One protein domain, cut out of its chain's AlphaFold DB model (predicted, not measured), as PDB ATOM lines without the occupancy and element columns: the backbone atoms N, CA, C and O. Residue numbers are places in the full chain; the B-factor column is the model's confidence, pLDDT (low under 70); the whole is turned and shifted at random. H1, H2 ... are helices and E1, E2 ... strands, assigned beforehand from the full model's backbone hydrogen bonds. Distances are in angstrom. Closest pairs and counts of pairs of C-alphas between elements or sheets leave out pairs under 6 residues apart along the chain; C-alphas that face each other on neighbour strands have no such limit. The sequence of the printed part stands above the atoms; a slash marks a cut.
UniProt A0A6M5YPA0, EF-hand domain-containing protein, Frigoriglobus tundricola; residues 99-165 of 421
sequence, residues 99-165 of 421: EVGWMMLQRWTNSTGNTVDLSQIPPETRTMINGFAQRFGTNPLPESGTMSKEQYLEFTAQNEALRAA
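AT A GLANCE: This is residues 99 to 165 of the 421 residues of the protein "EF-hand domain-containing protein" of Frigoriglobus tundricola (UniProt A0A6M5YPA0). Two long helices, H2 and H3, run lengthwise in roughly the same direction with a gap between them, and a tiny two-stranded sheet, E1 and E2, sits at the end where H3 begins. The shorter H1 lies to one side, near E1 and the first residues of H3, while the link of residues 136 to 145 runs back along the gap between H2 and H3 on the side away from H1. The printed part has 67 residues, with three named helices and two named strands in the order H1, E1, H2, E2, H3; the sheet has the order E1 - E2, antiparallel, and the class is mostly helix. The whole is compact, with a radius of gyration of the C-alphas of 11.6 A and spans of 34 by 25 by 19 A.

HOW THE PARTS SIT: H1, residues 99 to 108, and H3, residues 149 to 165, only just touch, with 3 pairs of C-alphas within 8 A. H3 touches H1 with residues 149 to 153 alone, and the closest C-alphas of the two helices are those of Trp 102 and Lys 149, 7.0 A apart. H1 and H3 run opposite ways at a steep tilt of 58 degrees. E1, residues 115 to 117, comes nearest to H1 at the C-alphas of Gln 106 and Val 116, 6.1 A apart. E1 and E2, residues 146 to 148, are antiparallel neighbours, with 156 degrees between their directions. N 116 and O 147 are within hydrogen-bond range at 2.9 A, as are N 147 and O 116 at 2.9 A. The closest C-alphas of E1 and H3 are those of Thr 115 and Lys 149, 6.0 A apart. H2, residues 123 to 135, touches no helix and is apart from both H1 and H3. In H1, H2 and H3 every O i to N i+4 pair is within hydrogen-bond range.

IN THESE COORDINATES: H1 begins at C-alpha 99, at (204.810, 231.850, 332.798), and measures 14.4 A from first to last C-alpha. E1 measures 6.8 A. H2 measures 18.2 A, from C-alpha 123 at (199.196, 212.618, 343.717) to C-alpha 135. E2 measures 6.6 A. H3, the longest helix with 17 residues, measures 24.2 A and ends at C-alpha 165, at (222.626, 231.188, 346.820).

THE WHOLE: The two C-alphas farthest apart, those of Asn 110 and Ala 165, are 34.1 A from each other. The printed part has no cut. The links from E1 to H2 and from E2 to H3 are tight, those from H1 to E1 and from H2 to E2 are short, and no link is long. The mean pLDDT of the printed part of this model is 94.2, and no printed residue is under 70.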
ATOM      1  N   GLU A  99     206.137 231.772 333.418       95.00
ATOM      2  CA  GLU A  99     204.810 231.850 332.798       95.00
ATOM      3  C   GLU A  99     204.396 230.520 332.158       95.00
ATOM      4  O   GLU A  99     203.256 230.071 332.293       95.00
ATOM      5  N   VAL A 100     205.340 229.817 331.529       94.50
ATOM      6  CA  VAL A 100     205.099 228.478 330.972       94.50
ATOM      7  C   VAL A 100     204.844 227.465 332.088       94.50
ATOM      8  O   VAL A 100     203.959 226.616 331.958       94.50
ATOM      9  N   GLY A 101     205.573 227.577 333.202       94.38
ATOM     10  CA  GLY A 101     205.335 226.770 334.400       94.38
ATOM     11  C   GLY A 101     203.934 226.986 334.981       94.38
ATOM     12  O   GLY A 101     203.245 226.017 335.305       94.38
ATOM     13  N   TRP A 102     203.479 228.239 335.029       96.19
ATOM     14  CA  TRP A 102     202.133 228.595 335.476       96.19
ATOM     15  C   TRP A 102     201.043 228.020 334.562       96.19
ATOM     16  O   TRP A 102     200.101 227.391 335.048       96.19
ATOM     17  N   MET A 103     201.193 228.146 333.239       95.69
ATOM     18  CA  MET A 103     200.244 227.566 332.279       95.69
ATOM     19  C   MET A 103     200.154 226.038 332.392       95.69
ATOM     20  O   MET A 103     199.068 225.469 332.269       95.69
ATOM     21  N   MET A 104     201.275 225.349 332.644       94.25
ATOM     22  CA  MET A 104     201.255 223.903 332.894       94.25
ATOM     23  C   MET A 104     200.479 223.553 334.166       94.25
ATOM     24  O   MET A 104     199.700 222.602 334.154       94.25
ATOM     25  N   LEU A 105     200.651 224.334 335.235       95.56
ATOM     26  CA  LEU A 105     199.903 224.169 336.481       95.56
ATOM     27  C   LEU A 105     198.401 224.336 336.263       95.56
ATOM     28  O   LEU A 105     197.645 223.445 336.641       95.56
ATOM     29  N   GLN A 106     197.982 225.400 335.576       96.25
ATOM     30  CA  GLN A 106     196.580 225.612 335.203       96.25
ATOM     31  C   GLN A 106     196.014 224.434 334.404       96.25
ATOM     32  O   GLN A 106     194.898 223.984 334.666       96.25
ATOM     33  N   ARG A 107     196.795 223.898 333.456       93.56
ATOM     34  CA  ARG A 107     196.387 222.747 332.643       93.56
ATOM     35  C   ARG A 107     196.203 221.484 333.483       93.56
ATOM     36  O   ARG A 107     195.245 220.755 333.253       93.56
ATOM     37  N   TRP A 108     197.093 221.210 334.435       93.12
ATOM     38  CA  TRP A 108     196.994 220.019 335.287       93.12
ATOM     39  C   TRP A 108     195.855 220.084 336.296       93.12
ATOM     40  O   TRP A 108     195.279 219.050 336.613       93.12
ATOM     41  N   THR A 109     195.519 221.272 336.790       95.31
ATOM     42  CA  THR A 109     194.431 221.462 337.759       95.31
ATOM     43  C   THR A 109     193.102 221.819 337.104       95.31
ATOM     44  O   THR A 109     192.136 222.106 337.809       95.31
ATOM     45  N   ASN A 110     193.063 221.866 335.768       93.81
ATOM     46  CA  ASN A 110     191.938 222.361 334.977       93.81
ATOM     47  C   ASN A 110     191.396 223.714 335.489       93.81
ATOM     48  O   ASN A 110     190.195 223.980 335.473       93.81
ATOM     49  N   SER A 111     192.284 224.556 336.027       92.56
ATOM     50  CA  SER A 111     191.920 225.845 336.612       92.56
ATOM     51  C   SER A 111     191.998 226.934 335.548       92.56
ATOM     52  O   SER A 111     192.928 226.971 334.744       92.56
ATOM     53  N   THR A 112     191.026 227.841 335.553       90.31
ATOM     54  CA  THR A 112     191.001 229.005 334.660       90.31
ATOM     55  C   THR A 112     191.173 230.283 335.482       90.31
ATOM     56  O   THR A 112     190.618 230.407 336.571       90.31
ATOM     57  N   GLY A 113     191.964 231.233 334.976       94.12
ATOM     58  CA  GLY A 113     192.219 232.517 335.644       94.12
ATOM     59  C   GLY A 113     193.476 232.548 336.522       94.12
ATOM     60  O   GLY A 113     194.378 231.730 336.376       94.12
ATOM     61  N   ASN A 114     193.565 233.528 337.423       96.75
ATOM     62  CA  ASN A 114     194.791 233.820 338.179       96.75
ATOM     63  C   ASN A 114     194.955 232.989 339.458       96.75
ATOM     64  O   ASN A 114     195.809 233.310 340.274       96.75
ATOM     65  N   THR A 115     194.156 231.945 339.662       97.06
ATOM     66  CA  THR A 115     194.242 231.065 340.832       97.06
ATOM     67  C   THR A 115     194.200 229.604 340.404       97.06
ATOM     68  O   THR A 115     193.470 229.224 339.492       97.06
ATOM     69  N   VAL A 116     195.010 228.782 341.065       97.06
ATOM     70  CA  VAL A 116     195.124 227.341 340.834       97.06
ATOM     71  C   VAL A 116     194.892 226.621 342.157       97.06
ATOM     72  O   VAL A 116     195.523 226.950 343.161       97.06
ATOM     73  N   ASP A 117     193.991 225.640 342.169       97.00
ATOM     74  CA  ASP A 117     193.790 224.759 343.320       97.00
ATOM     75  C   ASP A 117     194.791 223.599 343.267       97.00
ATOM     76  O   ASP A 117     194.655 222.659 342.480       97.00
ATOM     77  N   LEU A 118     195.812 223.658 344.122       96.50
ATOM     78  CA  LEU A 118     196.883 222.665 344.172       96.50
ATOM     79  C   LEU A 118     196.380 221.291 344.622       96.50
ATOM     80  O   LEU A 118     197.056 220.290 344.365       96.50
ATOM     81  N   SER A 119     195.203 221.212 345.257       96.00
ATOM     82  CA  SER A 119     194.602 219.937 345.656       96.00
ATOM     83  C   SER A 119     194.184 219.081 344.456       96.00
ATOM     84  O   SER A 119     194.224 217.856 344.565       96.00
ATOM     85  N   GLN A 120     193.909 219.706 343.303       96.12
ATOM     86  CA  GLN A 120     193.515 219.037 342.056       96.12
ATOM     87  C   GLN A 120     194.687 218.379 341.315       96.12
ATOM     88  O   GLN A 120     194.473 217.609 340.385       96.12
ATOM     89  N   ILE A 121     195.935 218.669 341.704       95.75
ATOM     90  CA  ILE A 121     197.105 218.027 341.096       95.75
ATOM     91  C   ILE A 121     197.092 216.535 341.468       95.75
ATOM     92  O   ILE A 121     197.090 216.223 342.665       95.75
ATOM     93  N   PRO A 122     197.158 215.608 340.490       94.19
ATOM     94  CA  PRO A 122     197.232 214.181 340.773       94.19
ATOM     95  C   PRO A 122     198.387 213.848 341.736       94.19
ATOM     96  O   PRO A 122     199.476 214.423 341.607       94.19
ATOM     97  N   PRO A 123     198.200 212.912 342.686       92.31
ATOM     98  CA  PRO A 123     199.196 212.618 343.717       92.31
ATOM     99  C   PRO A 123     200.546 212.185 343.128       92.31
ATOM    100  O   PRO A 123     201.591 212.611 343.614       92.31
ATOM    101  N   GLU A 124     200.534 211.421 342.032       93.69
ATOM    102  CA  GLU A 124     201.740 210.997 341.306       93.69
ATOM    103  C   GLU A 124     202.538 212.193 340.764       93.69
ATOM    104  O   GLU A 124     203.753 212.292 340.965       93.69
ATOM    105  N   THR A 125     201.848 213.156 340.146       93.06
ATOM    106  CA  THR A 125     202.447 214.399 339.644       93.06
ATOM    107  C   THR A 125     203.020 215.228 340.789       93.06
ATOM    108  O   THR A 125     204.112 215.784 340.666       93.06
ATOM    109  N   ARG A 126     202.342 215.266 341.943       93.62
ATOM    110  CA  ARG A 126     202.836 215.965 343.138       93.62
ATOM    111  C   ARG A 126     204.122 215.333 343.672       93.62
ATOM    112  O   ARG A 126     205.087 216.051 343.930       93.62
ATOM    113  N   THR A 127     204.184 214.003 343.778       94.12
ATOM    114  CA  THR A 127     205.410 213.285 344.162       94.12
ATOM    115  C   THR A 127     206.547 213.568 343.184       94.12
ATOM    116  O   THR A 127     207.679 213.801 343.610       94.12
ATOM    117  N   MET A 128     206.253 213.616 341.882       94.19
ATOM    118  CA  MET A 128     207.237 213.955 340.856       94.19
ATOM    119  C   MET A 128     207.778 215.383 341.031       94.19
ATOM    120  O   MET A 128     208.996 215.569 341.051       94.19
ATOM    121  N   ILE A 129     206.908 216.386 341.197       93.50
ATOM    122  CA  ILE A 129     207.316 217.791 341.372       93.50
ATOM    123  C   ILE A 129     208.132 217.967 342.657       93.50
ATOM    124  O   ILE A 129     209.192 218.594 342.631       93.50
ATOM    125  N   ASN A 130     207.700 217.362 343.766       93.31
ATOM    126  CA  ASN A 130     208.428 217.422 345.035       93.31
ATOM    127  C   ASN A 130     209.785 216.712 344.946       93.31
ATOM    128  O   ASN A 130     210.783 217.221 345.457       93.31
ATOM    129  N   GLY A 131     209.857 215.583 344.235       94.44
ATOM    130  CA  GLY A 131     211.114 214.894 343.948       94.44
ATOM    131  C   GLY A 131     212.072 215.743 343.111       94.44
ATOM    132  O   GLY A 131     213.274 215.766 343.382       94.44
ATOM    133  N   PHE A 132     211.559 216.492 342.131       92.12
ATOM    134  CA  PHE A 132     212.358 217.464 341.387       92.12
ATOM    135  C   PHE A 132     212.841 218.608 342.277       92.12
ATOM    136  O   PHE A 132     214.025 218.936 342.232       92.12
ATOM    137  N   ALA A 133     211.968 219.172 343.113       93.00
ATOM    138  CA  ALA A 133     212.336 220.261 344.007       93.00
ATOM    139  C   ALA A 133     213.470 219.854 344.961       93.00
ATOM    140  O   ALA A 133     214.480 220.548 345.053       93.00
ATOM    141  N   GLN A 134     213.377 218.662 345.560       92.06
ATOM    142  CA  GLN A 134     214.433 218.103 346.409       92.06
ATOM    143  C   GLN A 134     215.746 217.883 345.648       92.06
ATOM    144  O   GLN A 134     216.809 218.271 346.130       92.06
ATOM    145  N   ARG A 135     215.693 217.301 344.441       90.06
ATOM    146  CA  ARG A 135     216.895 217.061 343.621       90.06
ATOM    147  C   ARG A 135     217.590 218.349 343.192       90.06
ATOM    148  O   ARG A 135     218.809 218.352 343.051       90.06
ATOM    149  N   PHE A 136     216.832 219.418 342.969       88.31
ATOM    150  CA  PHE A 136     217.355 220.713 342.540       88.31
ATOM    151  C   PHE A 136     217.568 221.705 343.689       88.31
ATOM    152  O   PHE A 136     217.922 222.854 343.424       88.31
ATOM    153  N   GLY A 137     217.368 221.282 344.942       90.81
ATOM    154  CA  GLY A 137     217.538 222.136 346.117       90.81
ATOM    155  C   GLY A 137     216.611 223.355 346.124       90.81
ATOM    156  O   GLY A 137     217.013 224.419 346.589       90.81
ATOM    157  N   THR A 138     215.408 223.225 345.566       93.69
ATOM    158  CA  THR A 138     214.360 224.250 345.610       93.69
ATOM    159  C   THR A 138     213.284 223.876 346.619       93.69
ATOM    160  O   THR A 138     213.117 222.701 346.955       93.69
ATOM    161  N   ASN A 139     212.517 224.860 347.080       95.69
ATOM    162  CA  ASN A 139     211.371 224.602 347.940       95.69
ATOM    163  C   ASN A 139     210.325 223.775 347.165       95.69
ATOM    164  O   ASN A 139     210.101 224.047 345.979       95.69
ATOM    165  N   PRO A 140     209.711 222.749 347.780       96.31
ATOM    166  CA  PRO A 140     208.586 222.033 347.187       96.31
ATOM    167  C   PRO A 140     207.342 222.928 347.140       96.31
ATOM    168  O   PRO A 140     207.213 223.862 347.934       96.31
ATOM    169  N   LEU A 141     206.427 222.650 346.205       95.94
ATOM    170  CA  LEU A 141     205.125 223.322 346.191       95.94
ATOM    171  C   LEU A 141     204.340 222.944 347.463       95.94
ATOM    172  O   LEU A 141     204.476 221.812 347.938       95.94
ATOM    173  N   PRO A 142     203.513 223.851 348.013       95.44
ATOM    174  CA  PRO A 142     202.655 223.522 349.146       95.44
ATOM    175  C   PRO A 142     201.707 222.362 348.801       95.44
ATOM    176  O   PRO A 142     201.250 222.222 347.666       95.44
ATOM    177  N   GLU A 143     201.436 221.498 349.783       91.75
ATOM    178  CA  GLU A 143     200.727 220.226 349.563       91.75
ATOM    179  C   GLU A 143     199.243 220.394 349.212       91.75
ATOM    180  O   GLU A 143     198.642 219.506 348.604       91.75
ATOM    181  N   SER A 144     198.647 221.520 349.599       93.06
ATOM    182  CA  SER A 144     197.243 221.847 349.377       93.06
ATOM    183  C   SER A 144     197.025 223.362 349.410       93.06
ATOM    184  O   SER A 144     197.914 224.127 349.792       93.06
ATOM    185  N   GLY A 145     195.829 223.786 349.000       95.12
ATOM    186  CA  GLY A 145     195.408 225.183 348.991       95.12
ATOM    187  C   GLY A 145     195.317 225.773 347.589       95.12
ATOM    188  O   GLY A 145     195.678 225.148 346.592       95.12
ATOM    189  N   THR A 146     194.811 226.997 347.525       96.88
ATOM    190  CA  THR A 146     194.786 227.792 346.304       96.88
ATOM    191  C   THR A 146     196.033 228.667 346.251       96.88
ATOM    192  O   THR A 146     196.391 229.316 347.231       96.88
ATOM    193  N   MET A 147     196.711 228.670 345.108       97.38
ATOM    194  CA  MET A 147     197.858 229.531 344.839       97.38
ATOM    195  C   MET A 147     197.480 230.501 343.725       97.38
ATOM    196  O   MET A 147     196.985 230.071 342.682       97.38
ATOM    197  N   SER A 148     197.671 231.801 343.944       98.25
ATOM    198  CA  SER A 148     197.512 232.791 342.879       98.25
ATOM    199  C   SER A 148     198.719 232.794 341.939       98.25
ATOM    200  O   SER A 148     199.802 232.317 342.289       98.25
ATOM    201  N   LYS A 149     198.547 233.353 340.741       97.31
ATOM    202  CA  LYS A 149     199.622 233.509 339.761       97.31
ATOM    203  C   LYS A 149     200.790 234.291 340.355       97.31
ATOM    204  O   LYS A 149     201.941 233.897 340.209       97.31
ATOM    205  N   GLU A 150     200.486 235.370 341.063       97.38
ATOM    206  CA  GLU A 150     201.471 236.226 341.718       97.38
ATOM    207  C   GLU A 150     202.257 235.437 342.772       97.38
ATOM    208  O   GLU A 150     203.485 235.457 342.761       97.38
ATOM    209  N   GLN A 151     201.570 234.643 343.602       97.12
ATOM    210  CA  GLN A 151     202.215 233.774 344.592       97.12
ATOM    211  C   GLN A 151     203.126 232.724 343.943       97.12
ATOM    212  O   GLN A 151     204.197 232.416 344.466       97.12
ATOM    213  N   TYR A 152     202.732 232.177 342.790       97.12
ATOM    214  CA  TYR A 152     203.567 231.243 342.041       97.12
ATOM    215  C   TYR A 152     204.815 231.915 341.447       97.12
ATOM    216  O   TYR A 152     205.915 231.351 341.491       97.12
ATOM    217  N   LEU A 153     204.678 233.129 340.912       96.19
ATOM    218  CA  LEU A 153     205.807 233.906 340.395       96.19
ATOM    219  C   LEU A 153     206.794 234.274 341.515       96.19
ATOM    220  O   LEU A 153     208.002 234.119 341.346       96.19
ATOM    221  N   GLU A 154     206.306 234.658 342.692       96.69
ATOM    222  CA  GLU A 154     207.151 234.883 343.873       96.69
ATOM    223  C   GLU A 154     207.859 233.598 344.323       96.69
ATOM    224  O   GLU A 154     209.061 233.601 344.592       96.69
ATOM    225  N   PHE A 155     207.140 232.473 344.342       96.12
ATOM    226  CA  PHE A 155     207.697 231.168 344.690       96.12
ATOM    227  C   PHE A 155     208.800 230.722 343.716       96.12
ATOM    228  O   PHE A 155     209.845 230.210 344.129       96.12
ATOM    229  N   THR A 156     208.610 230.934 342.412       94.62
ATOM    230  CA  THR A 156     209.629 230.623 341.398       94.62
ATOM    231  C   THR A 156     210.842 231.547 341.503       94.62
ATOM    232  O   THR A 156     211.969 231.048 341.465       94.62
ATOM    233  N   ALA A 157     210.642 232.847 341.746       95.69
ATOM    234  CA  ALA A 157     211.725 233.794 342.013       95.69
ATOM    235  C   ALA A 157     212.518 233.425 343.281       95.69
ATOM    236  O   ALA A 157     213.751 233.457 343.279       95.69
ATOM    237  N   GLN A 158     211.840 232.988 344.348       94.94
ATOM    238  CA  GLN A 158     212.489 232.507 345.571       94.94
ATOM    239  C   GLN A 158     213.328 231.250 345.307       94.94
ATOM    240  O   GLN A 158     214.455 231.136 345.789       94.94
ATOM    241  N   ASN A 159     212.812 230.316 344.509       94.19
ATOM    242  CA  ASN A 159     213.543 229.115 344.112       94.19
ATOM    243  C   ASN A 159     214.756 229.427 343.231       94.19
ATOM    244  O   ASN A 159     215.795 228.774 343.356       94.19
ATOM    245  N   GLU A 160     214.660 230.430 342.362       90.94
ATOM    246  CA  GLU A 160     215.800 230.916 341.592       90.94
ATOM    247  C   GLU A 160     216.863 231.553 342.497       90.94
ATOM    248  O   GLU A 160     218.045 231.225 342.367       90.94
ATOM    249  N   ALA A 161     216.452 232.380 343.462       91.50
ATOM    250  CA  ALA A 161     217.349 232.968 344.453       91.50
ATOM    251  C   ALA A 161     218.035 231.895 345.318       91.50
ATOM    252  O   ALA A 161     219.239 231.978 345.553       91.50
ATOM    253  N   LEU A 162     217.312 230.844 345.724       89.44
ATOM    254  CA  LEU A 162     217.878 229.700 346.447       89.44
ATOM    255  C   LEU A 162     218.907 228.940 345.608       89.44
ATOM    256  O   LEU A 162     219.969 228.597 346.121       89.44
ATOM    257  N   ARG A 163     218.649 228.713 344.313       86.88
ATOM    258  CA  ARG A 163     219.646 228.104 343.412       86.88
ATOM    259  C   ARG A 163     220.871 228.990 343.230       86.88
ATOM    260  O   ARG A 163     221.984 228.475 343.165       86.88
ATOM    261  N   ALA A 164     220.680 230.304 343.134       88.44
ATOM    262  CA  ALA A 164     221.786 231.249 343.051       88.44
ATOM    263  C   ALA A 164     222.634 231.217 344.336       88.44
ATOM    264  O   ALA A 164     223.859 231.125 344.249       88.44
ATOM    265  N   ALA A 165     221.986 231.208 345.505       88.31
ATOM    266  CA  ALA A 165     222.626 231.188 346.820       88.31
ATOM    267  C   ALA A 165     223.327 229.857 347.139       88.31
ATOM    268  O   ALA A 165     224.455 229.866 347.624       88.31
TER     269      ALA A 165